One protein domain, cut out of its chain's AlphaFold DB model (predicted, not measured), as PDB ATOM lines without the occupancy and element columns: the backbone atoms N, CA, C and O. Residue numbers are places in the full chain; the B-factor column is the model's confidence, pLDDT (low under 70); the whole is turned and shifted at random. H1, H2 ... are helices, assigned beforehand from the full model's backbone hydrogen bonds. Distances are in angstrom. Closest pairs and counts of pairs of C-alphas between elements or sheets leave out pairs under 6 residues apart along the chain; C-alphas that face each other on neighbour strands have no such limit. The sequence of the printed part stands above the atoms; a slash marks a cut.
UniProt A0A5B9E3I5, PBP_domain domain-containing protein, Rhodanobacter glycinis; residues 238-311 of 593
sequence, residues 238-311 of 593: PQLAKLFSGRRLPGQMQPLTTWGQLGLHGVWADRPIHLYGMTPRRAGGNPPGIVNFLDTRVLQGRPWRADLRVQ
ATOM      1  N   PRO A 238     174.114 261.803 326.065       89.44
ATOM      2  CA  PRO A 238     173.913 262.441 327.364       89.44
ATOM      3  C   PRO A 238     172.702 261.910 328.141       89.44
ATOM      4  O   PRO A 238     172.789 261.751 329.358       89.44
ATOM      5  N   GLN A 239     171.579 261.609 327.477       92.19
ATOM      6  CA  GLN A 239     170.423 260.991 328.142       92.19
ATOM      7  C   GLN A 239     170.753 259.574 328.625       92.19
ATOM      8  O   GLN A 239     170.417 259.231 329.754       92.19
ATOM      9  N   LEU A 240     171.462 258.775 327.822       91.38
ATOM     10  CA  LEU A 240     171.936 257.451 328.237       91.38
ATOM     11  C   LEU A 240     172.882 257.527 329.436       91.38
ATOM     12  O   LEU A 240     172.712 256.771 330.391       91.38
ATOM     13  N   ALA A 241     173.825 258.469 329.424       89.94
ATOM     14  CA  ALA A 241     174.716 258.708 330.551       89.94
ATOM     15  C   ALA A 241     173.912 259.030 331.818       89.94
ATOM     16  O   ALA A 241     174.118 258.379 332.836       89.94
ATOM     17  N   LYS A 242     172.938 259.950 331.737       90.25
ATOM     18  CA  LYS A 242     172.044 260.301 332.857       90.25
ATOM     19  C   LYS A 242     171.186 259.138 333.350       90.25
ATOM     20  O   LYS A 242     170.894 259.065 334.540       90.25
ATOM     21  N   LEU A 243     170.742 258.261 332.450       92.06
ATOM     22  CA  LEU A 243     169.948 257.088 332.809       92.06
ATOM     23  C   LEU A 243     170.781 256.117 333.646       92.06
ATOM     24  O   LEU A 243     170.358 255.739 334.735       92.06
ATOM     25  N   PHE A 244     171.967 255.743 333.160       90.94
ATOM     26  CA  PHE A 244     172.792 254.705 333.783       90.94
ATOM     27  C   PHE A 244     173.716 255.207 334.903       90.94
ATOM     28  O   PHE A 244     174.209 254.381 335.674       90.94
ATOM     29  N   SER A 245     173.938 256.520 335.036       88.81
ATOM     30  CA  SER A 245     174.750 257.092 336.114       88.81
ATOM     31  C   SER A 245     173.968 257.287 337.416       88.81
ATOM     32  O   SER A 245     172.820 257.732 337.404       88.81
ATOM     33  N   GLY A 246     174.607 257.012 338.552       81.62
ATOM     34  CA  GLY A 246     174.117 257.368 339.882       81.62
ATOM     35  C   GLY A 246     174.240 258.862 340.191       81.62
ATOM     36  O   GLY A 246     174.933 259.606 339.497       81.62
ATOM     37  N   ARG A 247     173.581 259.295 341.273       69.00
ATOM     38  CA  ARG A 247     173.684 260.668 341.786       69.00
ATOM     39  C   ARG A 247     175.131 260.944 342.220       69.00
ATOM     40  O   ARG A 247     175.721 260.132 342.930       69.00
ATOM     41  N   ARG A 248     175.692 262.082 341.806       59.94
ATOM     42  CA  ARG A 248     176.918 262.647 342.398       59.94
ATOM     43  C   ARG A 248     176.561 263.755 343.393       59.94
ATOM     44  O   ARG A 248     175.388 264.089 343.539       59.94
ATOM     45  N   LEU A 249     177.589 264.246 344.086       52.25
ATOM     46  CA  LEU A 249     177.594 265.368 345.035       52.25
ATOM     47  C   LEU A 249     176.636 266.525 344.651       52.25
ATOM     48  O   LEU A 249     176.313 266.689 343.469       52.25
ATOM     49  N   PRO A 250     176.205 267.350 345.627       47.59
ATOM     50  CA  PRO A 250     175.322 268.493 345.380       47.59
ATOM     51  C   PRO A 250     175.834 269.381 344.231       47.59
ATOM     52  O   PRO A 250     177.014 269.708 344.183       47.59
ATOM     53  N   GLY A 251     174.952 269.740 343.288       56.28
ATOM     54  CA  GLY A 251     175.276 270.601 342.137       56.28
ATOM     55  C   GLY A 251     175.553 269.884 340.808       56.28
ATOM     56  O   GLY A 251     175.728 270.549 339.791       56.28
ATOM     57  N   GLN A 252     175.550 268.544 340.763       61.22
ATOM     58  CA  GLN A 252     175.699 267.788 339.510       61.22
ATOM     59  C   GLN A 252     174.430 267.036 339.069       61.22
ATOM     60  O   GLN A 252     173.463 266.857 339.808       61.22
ATOM     61  N   MET A 253     174.471 266.637 337.795       61.22
ATOM     62  CA  MET A 253     173.432 266.012 336.974       61.22
ATOM     63  C   MET A 253     172.566 264.982 337.728       61.22
ATOM     64  O   MET A 253     173.063 263.942 338.159       61.22
ATOM     65  N   GLN A 254     171.262 265.255 337.855       72.00
ATOM     66  CA  GLN A 254     170.312 264.315 338.460       72.00
ATOM     67  C   GLN A 254     170.045 263.125 337.516       72.00
ATOM     68  O   GLN A 254     169.922 263.333 336.301       72.00
ATOM     69  N   PRO A 255     169.948 261.888 338.043       84.06
ATOM     70  CA  PRO A 255     169.587 260.724 337.245       84.06
ATOM     71  C   PRO A 255     168.163 260.857 336.699       84.06
ATOM     72  O   PRO A 255     167.277 261.383 337.372       84.06
ATOM     73  N   LEU A 256     167.938 260.340 335.490       90.94
ATOM     74  CA  LEU A 256     166.601 260.296 334.894       90.94
ATOM     75  C   LEU A 256     165.829 259.103 335.471       90.94
ATOM     76  O   LEU A 256     166.175 257.944 335.230       90.94
ATOM     77  N   THR A 257     164.809 259.377 336.275       91.25
ATOM     78  CA  THR A 257     164.036 258.398 337.046       91.25
ATOM     79  C   THR A 257     162.636 258.154 336.493       91.25
ATOM     80  O   THR A 257     162.100 257.076 336.748       91.25
ATOM     81  N   THR A 258     162.067 259.072 335.708       94.06
ATOM     82  CA  THR A 258     160.738 258.922 335.088       94.06
ATOM     83  C   THR A 258     160.787 259.124 333.580       94.06
ATOM     84  O   THR A 258     161.674 259.800 333.052       94.06
ATOM     85  N   TRP A 259     159.834 258.532 332.857       95.69
ATOM     86  CA  TRP A 259     159.808 258.678 331.401       95.69
ATOM     87  C   TRP A 259     159.433 260.096 330.946       95.69
ATOM     88  O   TRP A 259     159.843 260.500 329.858       95.69
ATOM     89  N   GLY A 260     158.734 260.877 331.775       94.62
ATOM     90  CA  GLY A 260     158.451 262.290 331.508       94.62
ATOM     91  C   GLY A 260     159.708 263.135 331.328       94.62
ATOM     92  O   GLY A 260     159.768 263.985 330.446       94.62
ATOM     93  N   GLN A 261     160.779 262.818 332.058       94.06
ATOM     94  CA  GLN A 261     162.068 263.507 331.929       94.06
ATOM     95  C   GLN A 261     162.798 263.195 330.607       94.06
ATOM     96  O   GLN A 261     163.794 263.838 330.276       94.06
ATOM     97  N   LEU A 262     162.317 262.203 329.850       94.12
ATOM     98  CA  LEU A 262     162.750 261.893 328.485       94.12
ATOM     99  C   LEU A 262     161.798 262.461 327.417       94.12
ATOM    100  O   LEU A 262     161.991 262.183 326.236       94.12
ATOM    101  N   GLY A 263     160.791 263.245 327.818       92.81
ATOM    102  CA  GLY A 263     159.808 263.847 326.918       92.81
ATOM    103  C   GLY A 263     158.609 262.952 326.597       92.81
ATOM    104  O   GLY A 263     157.926 263.200 325.609       92.81
ATOM    105  N   LEU A 264     158.345 261.897 327.379       94.69
ATOM    106  CA  LEU A 264     157.091 261.147 327.238       94.69
ATOM    107  C   LEU A 264     155.950 261.833 328.000       94.69
ATOM    108  O   LEU A 264     156.137 262.323 329.109       94.69
ATOM    109  N   HIS A 265     154.748 261.815 327.430       93.81
ATOM    110  CA  HIS A 265     153.573 262.496 327.985       93.81
ATOM    111  C   HIS A 265     152.454 261.517 328.381       93.81
ATOM    112  O   HIS A 265     152.548 260.302 328.163       93.81
ATOM    113  N   GLY A 266     151.380 262.053 328.971       93.44
ATOM    114  CA  GLY A 266     150.195 261.295 329.377       93.44
ATOM    115  C   GLY A 266     150.532 260.207 330.394       93.44
ATOM    116  O   GLY A 266     151.324 260.424 331.307       93.44
ATOM    117  N   VAL A 267     149.998 258.999 330.189       92.12
ATOM    118  CA  VAL A 267     150.197 257.850 331.097       92.12
ATOM    119  C   VAL A 267     151.660 257.447 331.304       92.12
ATOM    120  O   VAL A 267     151.933 256.634 332.184       92.12
ATOM    121  N   TRP A 268     152.592 257.936 330.478       93.50
ATOM    122  CA  TRP A 268     154.021 257.664 330.612       93.50
ATOM    123  C   TRP A 268     154.759 258.676 331.486       93.50
ATOM    124  O   TRP A 268     155.793 258.301 332.033       93.50
ATOM    125  N   ALA A 269     154.258 259.905 331.642       94.06
ATOM    126  CA  ALA A 269     155.000 261.006 332.262       94.06
ATOM    127  C   ALA A 269     155.534 260.641 333.660       94.06
ATOM    128  O   ALA A 269     156.740 260.732 333.912       94.06
ATOM    129  N   ASP A 270     154.661 260.095 334.507       93.31
ATOM    130  CA  ASP A 270     154.977 259.758 335.901       93.31
ATOM    131  C   ASP A 270     155.448 258.313 336.094       93.31
ATOM    132  O   ASP A 270     155.769 257.886 337.205       93.31
ATOM    133  N   ARG A 271     155.515 257.516 335.019       93.81
ATOM    134  CA  ARG A 271     155.956 256.124 335.139       93.81
ATOM    135  C   ARG A 271     157.444 256.076 335.503       93.81
ATOM    136  O   ARG A 271     158.257 256.731 334.840       93.81
ATOM    137  N   PRO A 272     157.841 255.247 336.482       93.44
ATOM    138  CA  PRO A 272     159.243 255.071 336.811       93.44
ATOM    139  C   PRO A 272     159.985 254.329 335.694       93.44
ATOM    140  O   PRO A 272     159.462 253.411 335.049       93.44
ATOM    141  N   ILE A 273     161.244 254.701 335.497       92.69
ATOM    142  CA  ILE A 273     162.183 253.974 334.651       92.69
ATOM    143  C   ILE A 273     162.815 252.862 335.488       92.69
ATOM    144  O   ILE A 273     163.430 253.104 336.526       92.69
ATOM    145  N   HIS A 274     162.690 251.625 335.013       90.06
ATOM    146  CA  HIS A 274     163.373 250.469 335.586       90.06
ATOM    147  C   HIS A 274     164.515 250.045 334.668       90.06
ATOM    148  O   HIS A 274     164.275 249.563 333.560       90.06
ATOM    149  N   LEU A 275     165.752 250.220 335.132       88.88
ATOM    150  CA  LEU A 275     166.944 249.887 334.360       88.88
ATOM    151  C   LEU A 275     167.331 248.432 334.566       88.88
ATOM    152  O   LEU A 275     167.381 247.950 335.696       88.88
ATOM    153  N   TYR A 276     167.659 247.766 333.465       86.62
ATOM    154  CA  TYR A 276     168.175 246.406 333.450       86.62
ATOM    155  C   TYR A 276     169.516 246.388 332.723       86.62
ATOM    156  O   TYR A 276     169.696 247.090 331.731       86.62
ATOM    157  N   GLY A 277     170.464 245.594 333.212       82.88
ATOM    158  CA  GLY A 277     171.799 245.518 332.620       82.88
ATOM    159  C   GLY A 277     172.644 244.398 333.209       82.88
ATOM    160  O   GLY A 277     172.162 243.607 334.012       82.88
ATOM    161  N   MET A 278     173.910 244.318 332.807       81.50
ATOM    162  CA  MET A 278     174.858 243.347 333.363       81.50
ATOM    163  C   MET A 278     175.434 243.837 334.699       81.50
ATOM    164  O   MET A 278     175.300 245.004 335.059       81.50
ATOM    165  N   THR A 279     176.123 242.951 335.425       80.38
ATOM    166  CA  THR A 279     176.833 243.337 336.655       80.38
ATOM    167  C   THR A 279     177.920 244.384 336.354       80.38
ATOM    168  O   THR A 279     178.791 244.098 335.528       80.38
ATOM    169  N   PRO A 280     177.925 245.564 337.013       82.00
ATOM    170  CA  PRO A 280     178.935 246.599 336.772       82.00
ATOM    171  C   PRO A 280     180.371 246.158 337.083       82.00
ATOM    172  O   PRO A 280     181.317 246.568 336.422       82.00
ATOM    173  N   ARG A 281     180.553 245.283 338.076       76.38
ATOM    174  CA  ARG A 281     181.843 244.653 338.391       76.38
ATOM    175  C   ARG A 281     181.662 243.158 338.603       76.38
ATOM    176  O   ARG A 281     180.601 242.705 339.041       76.38
ATOM    177  N   ARG A 282     182.691 242.379 338.270       67.44
ATOM    178  CA  ARG A 282     182.778 240.950 338.606       67.44
ATOM    179  C   ARG A 282     183.549 240.775 339.913       67.44
ATOM    180  O   ARG A 282     184.279 241.668 340.324       67.44
ATOM    181  N   ALA A 283     183.451 239.587 340.510       55.97
ATOM    182  CA  ALA A 283     184.221 239.229 341.704       55.97
ATOM    183  C   ALA A 283     185.746 239.383 341.510       55.97
ATOM    184  O   ALA A 283     186.442 239.752 342.442       55.97
ATOM    185  N   GLY A 284     186.257 239.165 340.291       60.94
ATOM    186  CA  GLY A 284     187.670 239.379 339.940       60.94
ATOM    187  C   GLY A 284     188.047 240.834 339.623       60.94
ATOM    188  O   GLY A 284     188.989 241.053 338.873       60.94
ATOM    189  N   GLY A 285     187.268 241.821 340.077       67.69
ATOM    190  CA  GLY A 285     187.536 243.257 339.908       67.69
ATOM    191  C   GLY A 285     187.180 243.840 338.533       67.69
ATOM    192  O   GLY A 285     186.618 244.932 338.462       67.69
ATOM    193  N   ASN A 286     187.431 243.103 337.445       72.56
ATOM    194  CA  ASN A 286     187.192 243.591 336.082       72.56
ATOM    195  C   ASN A 286     185.695 243.604 335.696       72.56
ATOM    196  O   ASN A 286     184.972 242.636 335.979       72.56
ATOM    197  N   PRO A 287     185.206 244.653 335.006       78.69
ATOM    198  CA  PRO A 287     183.852 244.681 334.456       78.69
ATOM    199  C   PRO A 287     183.690 243.695 333.278       78.69
ATOM    200  O   PRO A 287     184.667 243.320 332.622       78.69
ATOM    201  N   PRO A 288     182.460 243.248 332.951       79.94
ATOM    202  CA  PRO A 288     182.175 242.671 331.636       79.94
ATOM    203  C   PRO A 288     182.595 243.621 330.500       79.94
ATOM    204  O   PRO A 288     182.479 244.829 330.652       79.94
ATOM    205  N   GLY A 289     183.011 243.102 329.337       80.06
ATOM    206  CA  GLY A 289     183.465 243.945 328.214       80.06
ATOM    207  C   GLY A 289     182.432 244.987 327.759       80.06
ATOM    208  O   GLY A 289     182.777 246.146 327.584       80.06
ATOM    209  N   ILE A 290     181.151 244.607 327.681       83.19
ATOM    210  CA  ILE A 290     180.036 245.523 327.366       83.19
ATOM    211  C   ILE A 290     179.911 246.646 328.404       83.19
ATOM    212  O   ILE A 290     179.674 247.801 328.065       83.19
ATOM    213  N   VAL A 291     180.078 246.302 329.680       87.44
ATOM    214  CA  VAL A 291     180.038 247.269 330.780       87.44
ATOM    215  C   VAL A 291     181.249 248.191 330.708       87.44
ATOM    216  O   VAL A 291     181.076 249.389 330.867       87.44
ATOM    217  N   ASN A 292     182.442 247.668 330.408       86.69
ATOM    218  CA  ASN A 292     183.646 248.477 330.197       86.69
ATOM    219  C   ASN A 292     183.461 249.481 329.053       86.69
ATOM    220  O   ASN A 292     183.787 250.656 329.205       86.69
ATOM    221  N   PHE A 293     182.889 249.021 327.936       86.38
ATOM    222  CA  PHE A 293     182.560 249.864 326.791       86.38
ATOM    223  C   PHE A 293     181.620 250.998 327.202       86.38
ATOM    224  O   PHE A 293     181.923 252.162 326.958       86.38
ATOM    225  N   LEU A 294     180.493 250.676 327.850       88.12
ATOM    226  CA  LEU A 294     179.536 251.687 328.307       88.12
ATOM    227  C   LEU A 294     180.167 252.632 329.331       88.12
ATOM    228  O   LEU A 294     179.955 253.838 329.249       88.12
ATOM    229  N   ASP A 295     180.977 252.114 330.247       86.88
ATOM    230  CA  ASP A 295     181.651 252.920 331.260       86.88
ATOM    231  C   ASP A 295     182.626 253.923 330.634       86.88
ATOM    232  O   ASP A 295     182.644 255.091 331.006       86.88
ATOM    233  N   THR A 296     183.369 253.506 329.609       83.25
ATOM    234  CA  THR A 296     184.345 254.364 328.924       83.25
ATOM    235  C   THR A 296     183.674 255.338 327.953       83.25
ATOM    236  O   THR A 296     184.021 256.516 327.915       83.25
ATOM    237  N   ARG A 297     182.702 254.872 327.159       84.94
ATOM    238  CA  ARG A 297     182.107 255.646 326.052       84.94
ATOM    239  C   ARG A 297     180.885 256.466 326.446       84.94
ATOM    240  O   ARG A 297     180.628 257.487 325.817       84.94
ATOM    241  N   VAL A 298     180.123 256.019 327.443       88.50
ATOM    242  CA  VAL A 298     178.840 256.630 327.822       88.50
ATOM    243  C   VAL A 298     178.916 257.245 329.214       88.50
ATOM    244  O   VAL A 298     178.618 258.426 329.366       88.50
ATOM    245  N   LEU A 299     179.321 256.480 330.231       87.62
ATOM    246  CA  LEU A 299     179.367 256.992 331.603       87.62
ATOM    247  C   LEU A 299     180.610 257.849 331.873       87.62
ATOM    248  O   LEU A 299     180.557 258.698 332.755       87.62
ATOM    249  N   GLN A 300     181.703 257.654 331.132       84.81
ATOM    250  CA  GLN A 300     182.987 258.344 331.311       84.81
ATOM    251  C   GLN A 300     183.481 258.274 332.770       84.81
ATOM    252  O   GLN A 300     183.831 259.283 333.381       84.81
ATOM    253  N   GLY A 301     183.434 257.075 333.360       80.25
ATOM    254  CA  GLY A 301     183.852 256.820 334.745       80.25
ATOM    255  C   GLY A 301     182.871 257.298 335.823       80.25
ATOM    256  O   GLY A 301     183.199 257.292 337.014       80.25
ATOM    257  N   ARG A 302     181.658 257.730 335.450       83.00
ATOM    258  CA  ARG A 302     180.592 258.019 336.419       83.00
ATOM    259  C   ARG A 302     180.126 256.729 337.100       83.00
ATOM    260  O   ARG A 302     180.051 255.686 336.454       83.00
ATOM    261  N   PRO A 303     179.761 256.786 338.394       85.38
ATOM    262  CA  PRO A 303     179.264 255.608 339.089       85.38
ATOM    263  C   PRO A 303     177.984 255.102 338.426       85.38
ATOM    264  O   PRO A 303     177.124 255.894 338.042       85.38
ATOM    265  N   TRP A 304     177.838 253.784 338.344       87.12
ATOM    266  CA  TRP A 304     176.595 253.150 337.915       87.12
ATOM    267  C   TRP A 304     175.470 253.436 338.913       87.12
ATOM    268  O   TRP A 304     175.702 253.541 340.119       87.12
ATOM    269  N   ARG A 305     174.239 253.547 338.415       87.19
ATOM    270  CA  ARG A 305     173.058 253.772 339.249       87.19
ATOM    271  C   ARG A 305     172.833 252.595 340.205       87.19
ATOM    272  O   ARG A 305     172.910 251.433 339.806       87.19
ATOM    273  N   ALA A 306     172.548 252.904 341.469       83.19
ATOM    274  CA  ALA A 306     172.446 251.901 342.532       83.19
ATOM    275  C   ALA A 306     171.228 250.966 342.387       83.19
ATOM    276  O   ALA A 306     171.252 249.841 342.877       83.19
ATOM    277  N   ASP A 307     170.180 251.406 341.692       82.69
ATOM    278  CA  ASP A 307     168.951 250.648 341.430       82.69
ATOM    279  C   ASP A 307     168.969 249.903 340.077       82.69
ATOM    280  O   ASP A 307     167.926 249.426 339.618       82.69
ATOM    281  N   LEU A 308     170.142 249.761 339.439       85.62
ATOM    282  CA  LEU A 308     170.311 248.925 338.251       85.62
ATOM    283  C   LEU A 308     169.938 247.469 338.568       85.62
ATOM    284  O   LEU A 308     170.587 246.787 339.366       85.62
ATOM    285  N   ARG A 309     168.923 246.947 337.877       82.50
ATOM    286  CA  ARG A 309     168.477 245.558 338.022       82.50
ATOM    287  C   ARG A 309     169.356 244.647 337.175       82.50
ATOM    288  O   ARG A 309     169.131 244.464 335.978       82.50
ATOM    289  N   VAL A 310     170.368 244.073 337.812       77.94
ATOM    290  CA  VAL A 310     171.314 243.173 337.148       77.94
ATOM    291  C   VAL A 310     170.607 241.906 336.660       77.94
ATOM    292  O   VAL A 310     170.041 241.154 337.453       77.94
ATOM    293  N   GLN A 311     170.674 241.662 335.355       71.25
ATOM    294  CA  GLN A 311     170.297 240.408 334.717       71.25
ATOM    295  C   GLN A 311     171.551 239.578 334.459       71.25
ATOM    296  O   GLN A 311     172.618 240.097 334.118       71.25
TER     297      GLN A 311
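This is residues 238 to 311 of the 593 residues of the protein "PBP_domain domain-containing protein" of Rhodanobacter glycinis (UniProt A0A5B9E3I5). Little regular structure: a mostly looped, only just elongated domain in which H1 and H3 meet steeply, H2 lies towards one end, and the long unnamed stretch 263 to 288 runs the length. The 74 printed residues include three named helices, H1, H2, H3 in chain order, and no named strand; the class is all helix, with 22 residues in named elements. It is only just compact, close to loose, with radius of gyration of the C-alphas 13.3 A and spans 44 by 29 by 18 A.

H1, residues 238 to 244, touches H3, residues 289 to 299, closest at the C-alphas of Ala 241 and Leu 299, 5.1 A. They run opposite ways at a steep tilt of 49 degrees. H1 and H2, residues 259 to 262, are close but not clearly touching: the closest C-alphas, of Gln 239 and Leu 262, are 7.7 A apart. H2 and H3 are apart. Residues 276 to 277 pair with 309 to 310, parallel. Every O i to N i+4 pair is within hydrogen-bond range in H1, 6 of 7 in H3; H2 is too short for one.

H1 begins at C-alpha 238 (173.913, 262.441, 327.364) and is 10.1 A long; H2 is 5.2 A. H3, 14.1 A, ends at C-alpha 299 (179.367, 256.992, 331.603).

The C-alphas farthest apart, of Gly 266 and Gly 284, are 44.7 A apart. The printed part has no cut; both links, H1 to H2 and H2 to H3, are long. Residues 247 to 253 and 282 to 285 have pLDDT under 70.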